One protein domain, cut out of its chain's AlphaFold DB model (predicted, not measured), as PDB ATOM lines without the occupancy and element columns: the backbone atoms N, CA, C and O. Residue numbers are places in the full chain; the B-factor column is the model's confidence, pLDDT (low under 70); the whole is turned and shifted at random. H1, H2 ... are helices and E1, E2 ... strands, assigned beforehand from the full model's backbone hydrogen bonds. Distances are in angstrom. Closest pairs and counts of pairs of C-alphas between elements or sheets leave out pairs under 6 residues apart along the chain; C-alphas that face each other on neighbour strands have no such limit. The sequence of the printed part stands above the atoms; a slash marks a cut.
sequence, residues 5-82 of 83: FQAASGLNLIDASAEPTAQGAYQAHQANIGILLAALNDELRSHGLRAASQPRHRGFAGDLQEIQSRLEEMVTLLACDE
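AT A GLANCE: This is residues 5 to 82 of the 83 residues of an uncharacterized protein of Acidovorax citrulli (strain AAC00-1) (UniProt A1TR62). Two long helices, H1 and H2, make a narrow V, joined at one end by the tight link of residues 54 to 58; the far part of H2, residues 68 to 80, stands free of H1. The stretch before H1, with the short strand E1, folds back along H1 on the side away from H2. The printed part has 78 residues, with one named strand and two named helices in the order E1, H1, H2, and its class is mostly helix. It is loose, with a radius of gyration of the C-alphas of 16.1 A, and flat, spanning 52 by 29 by 15 A.

HOW THE PARTS SIT: Residues 5 to 6 pair antiparallel with residues 12 to 13 of E1, residues 12 to 14, which pairs with no named strand. E1 and H1, residues 22 to 53, have 6 pairs of C-alphas within 8 A, the closest being those of Leu 13 and Asn 32, 5.6 A apart. H1 and H2, residues 59 to 80, are close but not clearly touching, with 2 pairs of C-alphas within 8 A; the closest, those of Ala 51 and Phe 60, are 5.9 A apart. They run opposite ways at a shallow tilt of 18 degrees. E1 and H2 are apart. In H1 and H2 every O i to N i+4 pair is within hydrogen-bond range.

IN THESE COORDINATES: E1 runs 6.9 A from C-alpha 12 at (68.848, -20.279, 30.881). H1 runs 46.6 A from C-alpha 22 at (66.832, 0.271, 27.679). H2 runs 31.6 A and ends with C-alpha 80 at (85.256, 2.867, 35.267).

THE WHOLE: The two C-alphas farthest apart, those of Pro 20 and Arg 56, are 52.2 A apart. The printed part has no cut and no long link. Its mean pLDDT is 91.5, with residues 81 to 82 under 70.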
ATOM      1  N   PHE A   5      67.043 -17.519  26.638       87.69
ATOM      2  CA  PHE A   5      67.974 -18.216  25.758       87.69
ATOM      3  C   PHE A   5      68.935 -19.081  26.576       87.69
ATOM      4  O   PHE A   5      69.190 -18.819  27.753       87.69
ATOM      5  N   GLN A   6      69.490 -20.112  25.944       86.69
ATOM      6  CA  GLN A   6      70.479 -20.975  26.580       86.69
ATOM      7  C   GLN A   6      71.891 -20.446  26.302       86.69
ATOM      8  O   GLN A   6      72.320 -20.362  25.150       86.69
ATOM      9  N   ALA A   7      72.614 -20.083  27.358       81.75
ATOM     10  CA  ALA A   7      73.993 -19.618  27.273       81.75
ATOM     11  C   ALA A   7      74.977 -20.780  27.052       81.75
ATOM     12  O   ALA A   7      74.653 -21.946  27.274       81.75
ATOM     13  N   ALA A   8      76.223 -20.459  26.682       77.06
ATOM     14  CA  ALA A   8      77.300 -21.446  26.533       77.06
ATOM     15  C   ALA A   8      77.598 -22.221  27.833       77.06
ATOM     16  O   ALA A   8      78.068 -23.353  27.786       77.06
ATOM     17  N   SER A   9      77.271 -21.638  28.989       77.31
ATOM     18  CA  SER A   9      77.314 -22.296  30.299       77.31
ATOM     19  C   SER A   9      76.205 -23.337  30.511       77.31
ATOM     20  O   SER A   9      76.168 -23.979  31.554       77.31
ATOM     21  N   GLY A  10      75.270 -23.490  29.564       85.94
ATOM     22  CA  GLY A  10      74.075 -24.325  29.707       85.94
ATOM     23  C   GLY A  10      72.973 -23.698  30.568       85.94
ATOM     24  O   GLY A  10      71.921 -24.308  30.744       85.94
ATOM     25  N   LEU A  11      73.187 -22.486  31.090       89.75
ATOM     26  CA  LEU A  11      72.202 -21.761  31.890       89.75
ATOM     27  C   LEU A  11      71.149 -21.101  31.000       89.75
ATOM     28  O   LEU A  11      71.467 -20.571  29.934       89.75
ATOM     29  N   ASN A  12      69.911 -21.071  31.487       91.12
ATOM     30  CA  ASN A  12      68.848 -20.279  30.881       91.12
ATOM     31  C   ASN A  12      68.947 -18.841  31.388       91.12
ATOM     32  O   ASN A  12      68.763 -18.585  32.578       91.12
ATOM     33  N   LEU A  13      69.240 -17.920  30.480       93.50
ATOM     34  CA  LEU A  13      69.324 -16.491  30.744       93.50
ATOM     35  C   LEU A  13      68.144 -15.780  30.089       93.50
ATOM     36  O   LEU A  13      67.617 -16.235  29.079       93.50
ATOM     37  N   ILE A  14      67.720 -14.666  30.669       93.25
ATOM     38  CA  ILE A  14      66.697 -13.790  30.101       93.25
ATOM     39  C   ILE A  14      67.256 -13.180  28.814       93.25
ATOM     40  O   ILE A  14      68.382 -12.677  28.789       93.25
ATOM     41  N   ASP A  15      66.473 -13.203  27.744       92.69
ATOM     42  CA  ASP A  15      66.821 -12.532  26.498       92.69
ATOM     43  C   ASP A  15      66.622 -11.018  26.646       92.69
ATOM     44  O   ASP A  15      65.551 -10.476  26.382       92.69
ATOM     45  N   ALA A  16      67.679 -10.333  27.080       91.25
ATOM     46  CA  ALA A  16      67.676  -8.883  27.252       91.25
ATOM     47  C   ALA A  16      67.455  -8.120  25.933       91.25
ATOM     48  O   ALA A  16      67.021  -6.972  25.968       91.25
ATOM     49  N   SER A  17      67.716  -8.741  24.774       89.44
ATOM     50  CA  SER A  17      67.496  -8.107  23.467       89.44
ATOM     51  C   SER A  17      66.019  -8.059  23.066       89.44
ATOM     52  O   SER A  17      65.635  -7.249  22.222       89.44
ATOM     53  N   ALA A  18      65.183  -8.886  23.701       91.12
ATOM     54  CA  ALA A  18      63.737  -8.890  23.514       91.12
ATOM     55  C   ALA A  18      63.018  -7.791  24.319       91.12
ATOM     56  O   ALA A  18      61.816  -7.583  24.136       91.12
ATOM     57  N   GLU A  19      63.722  -7.087  25.212       93.44
ATOM     58  CA  GLU A  19      63.137  -6.031  26.034       93.44
ATOM     59  C   GLU A  19      62.915  -4.741  25.220       93.44
ATOM     60  O   GLU A  19      63.828  -4.255  24.550       93.44
ATOM     61  N   PRO A  20      61.724  -4.117  25.291       91.31
ATOM     62  CA  PRO A  20      61.374  -2.973  24.445       91.31
ATOM     63  C   PRO A  20      62.005  -1.650  24.900       91.31
ATOM     64  O   PRO A  20      61.877  -0.636  24.216       91.31
ATOM     65  N   THR A  21      62.634  -1.624  26.078       95.56
ATOM     66  CA  THR A  21      63.223  -0.414  26.657       95.56
ATOM     67  C   THR A  21      64.636  -0.684  27.147       95.56
ATOM     68  O   THR A  21      64.939  -1.779  27.616       95.56
ATOM     69  N   ALA A  22      65.484   0.348  27.120       94.31
ATOM     70  CA  ALA A  22      66.832   0.271  27.679       94.31
ATOM     71  C   ALA A  22      66.823  -0.092  29.174       94.31
ATOM     72  O   ALA A  22      67.666  -0.857  29.628       94.31
ATOM     73  N   GLN A  23      65.835   0.401  29.933       95.75
ATOM     74  CA  GLN A  23      65.661   0.045  31.343       95.75
ATOM     75  C   GLN A  23      65.326  -1.443  31.523       95.75
ATOM     76  O   GLN A  23      65.900  -2.089  32.396       95.75
ATOM     77  N   GLY A  24      64.435  -1.992  30.692       94.00
ATOM     78  CA  GLY A  24      64.103  -3.419  30.702       94.00
ATOM     79  C   GLY A  24      65.311  -4.285  30.351       94.00
ATOM     80  O   GLY A  24      65.645  -5.202  31.097       94.00
ATOM     81  N   ALA A  25      66.038  -3.932  29.286       94.56
ATOM     82  CA  ALA A  25      67.264  -4.628  28.894       94.56
ATOM     83  C   ALA A  25      68.326  -4.586  30.007       94.56
ATOM     84  O   ALA A  25      68.930  -5.611  30.326       94.56
ATOM     85  N   TYR A  26      68.506  -3.434  30.664       94.88
ATOM     86  CA  TYR A  26      69.395  -3.297  31.820       94.88
ATOM     87  C   TYR A  26      68.990  -4.234  32.967       94.88
ATOM     88  O   TYR A  26      69.828  -4.968  33.489       94.88
ATOM     89  N   GLN A  27      67.704  -4.264  33.333       96.31
ATOM     90  CA  GLN A  27      67.189  -5.148  34.386       96.31
ATOM     91  C   GLN A  27      67.368  -6.631  34.033       96.31
ATOM     92  O   GLN A  27      67.764  -7.421  34.891       96.31
ATOM     93  N   ALA A  28      67.137  -7.010  32.773       94.62
ATOM     94  CA  ALA A  28      67.372  -8.365  32.285       94.62
ATOM     95  C   ALA A  28      68.857  -8.752  32.372       94.62
ATOM     96  O   ALA A  28      69.187  -9.830  32.872       94.62
ATOM     97  N   HIS A  29      69.771  -7.863  31.968       95.12
ATOM     98  CA  HIS A  29      71.211  -8.080  32.129       95.12
ATOM     99  C   HIS A  29      71.621  -8.195  33.601       95.12
ATOM    100  O   HIS A  29      72.365  -9.110  33.951       95.12
ATOM    101  N   GLN A  30      71.100  -7.333  34.475       95.44
ATOM    102  CA  GLN A  30      71.367  -7.390  35.911       95.44
ATOM    103  C   GLN A  30      70.902  -8.724  36.520       95.44
ATOM    104  O   GLN A  30      71.643  -9.354  37.277       95.44
ATOM    105  N   ALA A  31      69.708  -9.195  36.151       95.56
ATOM    106  CA  ALA A  31      69.196 -10.493  36.580       95.56
ATOM    107  C   ALA A  31      70.061 -11.657  36.060       95.56
ATOM    108  O   ALA A  31      70.394 -12.564  36.824       95.56
ATOM    109  N   ASN A  32      70.496 -11.603  34.797       95.81
ATOM    110  CA  ASN A  32      71.397 -12.599  34.214       95.81
ATOM    111  C   ASN A  32      72.748 -12.665  34.928       95.81
ATOM    112  O   ASN A  32      73.242 -13.759  35.190       95.81
ATOM    113  N   ILE A  33      73.331 -11.515  35.284       94.88
ATOM    114  CA  ILE A  33      74.558 -11.458  36.090       94.88
ATOM    115  C   ILE A  33      74.327 -12.147  37.441       94.88
ATOM    116  O   ILE A  33      75.151 -12.954  37.861       94.88
ATOM    117  N   GLY A  34      73.182 -11.909  38.089       95.19
ATOM    118  CA  GLY A  34      72.805 -12.608  39.321       95.19
ATOM    119  C   GLY A  34      72.747 -14.134  39.164       95.19
ATOM    120  O   GLY A  34      73.301 -14.858  39.990       95.19
ATOM    121  N   ILE A  35      72.139 -14.630  38.080       94.69
ATOM    122  CA  ILE A  35      72.085 -16.069  37.757       94.69
ATOM    123  C   ILE A  35      73.497 -16.638  37.563       94.69
ATOM    124  O   ILE A  35      73.820 -17.697  38.104       94.69
ATOM    125  N   LEU A  36      74.355 -15.928  36.827       94.75
ATOM    126  CA  LEU A  36      75.738 -16.340  36.583       94.75
ATOM    127  C   LEU A  36      76.559 -16.389  37.877       94.75
ATOM    128  O   LEU A  36      77.306 -17.342  38.084       94.75
ATOM    129  N   LEU A  37      76.392 -15.413  38.774       95.44
ATOM    130  CA  LEU A  37      77.061 -15.400  40.078       95.44
ATOM    131  C   LEU A  37      76.586 -16.540  40.985       95.44
ATOM    132  O   LEU A  37      77.394 -17.124  41.710       95.44
ATOM    133  N   ALA A  38      75.297 -16.884  40.949       95.06
ATOM    134  CA  ALA A  38      74.781 -18.040  41.679       95.06
ATOM    135  C   ALA A  38      75.406 -19.346  41.161       95.06
ATOM    136  O   ALA A  38      75.958 -20.116  41.946       95.06
ATOM    137  N   ALA A  39      75.415 -19.544  39.839       95.19
ATOM    138  CA  ALA A  39      76.038 -20.710  39.217       95.19
ATOM    139  C   ALA A  39      77.549 -20.791  39.499       95.19
ATOM    140  O   ALA A  39      78.067 -21.865  39.800       95.19
ATOM    141  N   LEU A  40      78.257 -19.655  39.474       95.06
ATOM    142  CA  LEU A  40      79.675 -19.599  39.827       95.06
ATOM    143  C   LEU A  40      79.913 -20.049  41.273       95.06
ATOM    144  O   LEU A  40      80.823 -20.833  41.519       95.06
ATOM    145  N   ASN A  41      79.097 -19.599  42.229       95.44
ATOM    146  CA  ASN A  41      79.221 -20.032  43.625       95.44
ATOM    147  C   ASN A  41      79.005 -21.544  43.793       95.44
ATOM    148  O   ASN A  41      79.706 -22.189  44.579       95.44
ATOM    149  N   ASP A  42      78.073 -22.126  43.039       95.50
ATOM    150  CA  ASP A  42      77.837 -23.570  43.042       95.50
ATOM    151  C   ASP A  42      79.043 -24.345  42.499       95.50
ATOM    152  O   ASP A  42      79.505 -25.306  43.130       95.50
ATOM    153  N   GLU A  43      79.622 -23.880  41.395       94.94
ATOM    154  CA  GLU A  43      80.835 -24.464  40.821       94.94
ATOM    155  C   GLU A  43      82.054 -24.299  41.733       94.94
ATOM    156  O   GLU A  43      82.809 -25.252  41.920       94.94
ATOM    157  N   LEU A  44      82.226 -23.142  42.380       94.94
ATOM    158  CA  LEU A  44      83.296 -22.909  43.357       94.94
ATOM    159  C   LEU A  44      83.196 -23.869  44.544       94.94
ATOM    160  O   LEU A  44      84.206 -24.407  45.000       94.94
ATOM    161  N   ARG A  45      81.981 -24.146  45.019       94.69
ATOM    162  CA  ARG A  45      81.736 -25.132  46.077       94.69
ATOM    163  C   ARG A  45      82.097 -26.546  45.622       94.69
ATOM    164  O   ARG A  45      82.823 -27.241  46.332       94.69
ATOM    165  N   SER A  46      81.663 -26.959  44.430       94.38
ATOM    166  CA  SER A  46      82.049 -28.246  43.823       94.38
ATOM    167  C   SER A  46      83.569 -28.359  43.624       94.38
ATOM    168  O   SER A  46      84.197 -29.373  43.938       94.38
ATOM    169  N   HIS A  47      84.199 -27.282  43.160       93.62
ATOM    170  CA  HIS A  47      85.643 -27.157  43.014       93.62
ATOM    171  C   HIS A  47      86.375 -27.279  44.355       93.62
ATOM    172  O   HIS A  47      87.339 -28.033  44.453       93.62
ATOM    173  N   GLY A  48      85.874 -26.634  45.410       93.12
ATOM    174  CA  GLY A  48      86.409 -26.744  46.766       93.12
ATOM    175  C   GLY A  48      86.366 -28.173  47.311       93.12
ATOM    176  O   GLY A  48      87.350 -28.634  47.889       93.12
ATOM    177  N   LEU A  49      85.279 -28.914  47.065       94.69
ATOM    178  CA  LEU A  49      85.185 -30.333  47.438       94.69
ATOM    179  C   LEU A  49      86.246 -31.182  46.717       94.69
ATOM    180  O   LEU A  49      86.899 -32.023  47.340       94.69
ATOM    181  N   ARG A  50      86.474 -30.931  45.421       93.50
ATOM    182  CA  ARG A  50      87.538 -31.596  44.646       93.50
ATOM    183  C   ARG A  50      88.930 -31.227  45.167       93.50
ATOM    184  O   ARG A  50      89.741 -32.125  45.388       93.50
ATOM    185  N   ALA A  51      89.182 -29.951  45.445       93.44
ATOM    186  CA  ALA A  51      90.449 -29.478  46.000       93.44
ATOM    187  C   ALA A  51      90.747 -30.109  47.370       93.44
ATOM    188  O   ALA A  51      91.866 -30.555  47.620       93.44
ATOM    189  N   ALA A  52      89.731 -30.230  48.233       92.56
ATOM    190  CA  ALA A  52      89.854 -30.875  49.539       92.56
ATOM    191  C   ALA A  52      90.237 -32.360  49.434       92.56
ATOM    192  O   ALA A  52      90.976 -32.864  50.279       92.56
ATOM    193  N   SER A  53      89.796 -33.053  48.376       93.44
ATOM    194  CA  SER A  53      90.209 -34.437  48.103       93.44
ATOM    195  C   SER A  53      91.665 -34.562  47.621       93.44
ATOM    196  O   SER A  53      92.231 -35.653  47.647       93.44
ATOM    197  N   GLN A  54      92.293 -33.453  47.209       93.19
ATOM    198  CA  GLN A  54      93.656 -33.400  46.670       93.19
ATOM    199  C   GLN A  54      94.460 -32.222  47.262       93.19
ATOM    200  O   GLN A  54      94.926 -31.345  46.531       93.19
ATOM    201  N   PRO A  55      94.714 -32.200  48.583       87.44
ATOM    202  CA  PRO A  55      95.195 -31.008  49.296       87.44
ATOM    203  C   PRO A  55      96.606 -30.539  48.902       87.44
ATOM    204  O   PRO A  55      97.013 -29.429  49.234       87.44
ATOM    205  N   ARG A  56      97.385 -31.377  48.207       92.56
ATOM    206  CA  ARG A  56      98.729 -31.030  47.711       92.56
ATOM    207  C   ARG A  56      98.728 -30.535  46.260       92.56
ATOM    208  O   ARG A  56      99.764 -30.079  45.782       92.56
ATOM    209  N   HIS A  57      97.597 -30.623  45.558       92.06
ATOM    210  CA  HIS A  57      97.480 -30.207  44.166       92.06
ATOM    211  C   HIS A  57      97.296 -28.686  44.080       92.06
ATOM    212  O   HIS A  57      96.187 -28.161  44.164       92.06
ATOM    213  N   ARG A  58      98.401 -27.956  43.889       89.06
ATOM    214  CA  ARG A  58      98.387 -26.484  43.821       89.06
ATOM    215  C   ARG A  58      97.601 -25.906  42.641       89.06
ATOM    216  O   ARG A  58      97.256 -24.734  42.704       89.06
ATOM    217  N   GLY A  59      97.282 -26.706  41.618       91.25
ATOM    218  CA  GLY A  59      96.466 -26.255  40.485       91.25
ATOM    219  C   GLY A  59      95.122 -25.668  40.922       91.25
ATOM    220  O   GLY A  59      94.788 -24.587  40.474       91.25
ATOM    221  N   PHE A  60      94.458 -26.248  41.933       91.69
ATOM    222  CA  PHE A  60      93.184 -25.721  42.441       91.69
ATOM    223  C   PHE A  60      93.306 -24.294  43.007       91.69
ATOM    224  O   PHE A  60      92.371 -23.505  42.917       91.69
ATOM    225  N   ALA A  61      94.449 -23.953  43.610       90.25
ATOM    226  CA  ALA A  61      94.694 -22.597  44.095       90.25
ATOM    227  C   ALA A  61      94.989 -21.629  42.937       90.25
ATOM    228  O   ALA A  61      94.539 -20.489  42.977       90.25
ATOM    229  N   GLY A  62      95.704 -22.092  41.904       92.06
ATOM    230  CA  GLY A  62      95.953 -21.320  40.682       92.06
ATOM    231  C   GLY A  62      94.671 -21.031  39.897       92.06
ATOM    232  O   GLY A  62      94.440 -19.888  39.519       92.06
ATOM    233  N   ASP A  63      93.800 -22.031  39.749       93.06
ATOM    234  CA  ASP A  63      92.505 -21.891  39.075       93.06
ATOM    235  C   ASP A  63      91.637 -20.821  39.768       93.06
ATOM    236  O   ASP A  63      91.045 -19.962  39.114       93.06
ATOM    237  N   LEU A  64      91.606 -20.817  41.109       93.88
ATOM    238  CA  LEU A  64      90.887 -19.795  41.882       93.88
ATOM    239  C   LEU A  64      91.504 -18.403  41.753       93.88
ATOM    240  O   LEU A  64      90.762 -17.425  41.695       93.88
ATOM    241  N   GLN A  65      92.833 -18.308  41.698       95.38
ATOM    242  CA  GLN A  65      93.516 -17.035  41.491       95.38
ATOM    243  C   GLN A  65      93.136 -16.421  40.137       95.38
ATOM    244  O   GLN A  65      92.841 -15.231  40.072       95.38
ATOM    245  N   GLU A  66      93.085 -17.222  39.069       95.88
ATOM    246  CA  GLU A  66      92.677 -16.733  37.749       95.88
ATOM    247  C   GLU A  66      91.216 -16.260  37.741       95.88
ATOM    248  O   GLU A  66      90.915 -15.182  37.220       95.88
ATOM    249  N   ILE A  67      90.305 -17.030  38.347       94.81
ATOM    250  CA  ILE A  67      88.892 -16.635  38.471       94.81
ATOM    251  C   ILE A  67      88.769 -15.322  39.253       94.81
ATOM    252  O   ILE A  67      88.027 -14.433  38.833       94.81
ATOM    253  N   GLN A  68      89.509 -15.178  40.358       95.69
ATOM    254  CA  GLN A  68      89.527 -13.954  41.154       95.69
ATOM    255  C   GLN A  68      89.968 -12.748  40.316       95.69
ATOM    256  O   GLN A  68      89.247 -11.754  40.277       95.69
ATOM    257  N   SER A  69      91.099 -12.841  39.612       96.50
ATOM    258  CA  SER A  69      91.601 -11.731  38.791       96.50
ATOM    259  C   SER A  69      90.602 -11.312  37.709       96.50
ATOM    260  O   SER A  69      90.353 -10.122  37.533       96.50
ATOM    261  N   ARG A  70      89.940 -12.268  37.044       95.56
ATOM    262  CA  ARG A  70      88.903 -11.958  36.042       95.56
ATOM    263  C   ARG A  70      87.688 -11.251  36.649       95.56
ATOM    264  O   ARG A  70      87.130 -10.356  36.021       95.56
ATOM    265  N   LEU A  71      87.263 -11.634  37.855       94.69
ATOM    266  CA  LEU A  71      86.167 -10.949  38.550       94.69
ATOM    267  C   LEU A  71      86.558  -9.521  38.949       94.69
ATOM    268  O   LEU A  71      85.755  -8.605  38.783       94.69
ATOM    269  N   GLU A  72      87.783  -9.318  39.436       95.31
ATOM    270  CA  GLU A  72      88.312  -7.988  39.769       95.31
ATOM    271  C   GLU A  72      88.362  -7.073  38.533       95.31
ATOM    272  O   GLU A  72      87.953  -5.910  38.605       95.31
ATOM    273  N   GLU A  73      88.773  -7.603  37.376       94.94
ATOM    274  CA  GLU A  73      88.730  -6.893  36.092       94.94
ATOM    275  C   GLU A  73      87.296  -6.506  35.698       94.94
ATOM    276  O   GLU A  73      87.045  -5.352  35.353       94.94
ATOM    277  N   MET A  74      86.334  -7.429  35.802       93.31
ATOM    278  CA  MET A  74      84.924  -7.158  35.483       93.31
ATOM    279  C   MET A  74      84.317  -6.074  36.383       93.31
ATOM    280  O   MET A  74      83.602  -5.197  35.897       93.31
ATOM    281  N   VAL A  75      84.616  -6.108  37.686       92.69
ATOM    282  CA  VAL A  75      84.176  -5.073  38.636       92.69
ATOM    283  C   VAL A  75      84.794  -3.722  38.281       92.69
ATOM    284  O   VAL A  75      84.097  -2.708  38.290       92.69
ATOM    285  N   THR A  76      86.078  -3.708  37.919       93.81
ATOM    286  CA  THR A  76      86.777  -2.486  37.501       93.81
ATOM    287  C   THR A  76      86.161  -1.892  36.236       93.81
ATOM    288  O   THR A  76      85.931  -0.687  36.189       93.81
ATOM    289  N   LEU A  77      85.831  -2.721  35.237       90.38
ATOM    290  CA  LEU A  77      85.172  -2.268  34.007       90.38
ATOM    291  C   LEU A  77      83.835  -1.577  34.295       90.38
ATOM    292  O   LEU A  77      83.594  -0.496  33.768       90.38
ATOM    293  N   LEU A  78      83.002  -2.153  35.168       86.75
ATOM    294  CA  LEU A  78      81.718  -1.551  35.536       86.75
ATOM    295  C   LEU A  78      81.889  -0.238  36.317       86.75
ATOM    296  O   LEU A  78      81.103   0.686  36.144       86.75
ATOM    297  N   ALA A  79      82.913  -0.147  37.170       86.56
ATOM    298  CA  ALA A  79      83.185   1.046  37.971       86.56
ATOM    299  C   ALA A  79      83.839   2.190  37.170       86.56
ATOM    300  O   ALA A  79      83.722   3.354  37.548       86.56
ATOM    301  N   CYS A  80      84.555   1.877  36.086       74.56
ATOM    302  CA  CYS A  80      85.256   2.867  35.267       74.56
ATOM    303  C   CYS A  80      84.369   3.576  34.230       74.56
ATOM    304  O   CYS A  80      84.798   4.609  33.719       74.56
ATOM    305  N   ASP A  81      83.171   3.061  33.943       58.50
ATOM    306  CA  ASP A  81      82.273   3.568  32.891       58.50
ATOM    307  C   ASP A  81      81.481   4.838  33.300       58.50
ATOM    308  O   ASP A  81      80.755   5.408  32.494       58.50
ATOM    309  N   GLU A  82      81.652   5.351  34.529       52.03
ATOM    310  CA  GLU A  82      81.130   6.667  34.961       52.03
ATOM    311  C   GLU A  82      82.039   7.857  34.556       52.03
ATOM    312  O   GLU A  82      82.164   8.834  35.302       52.03
TER     313      GLU A  82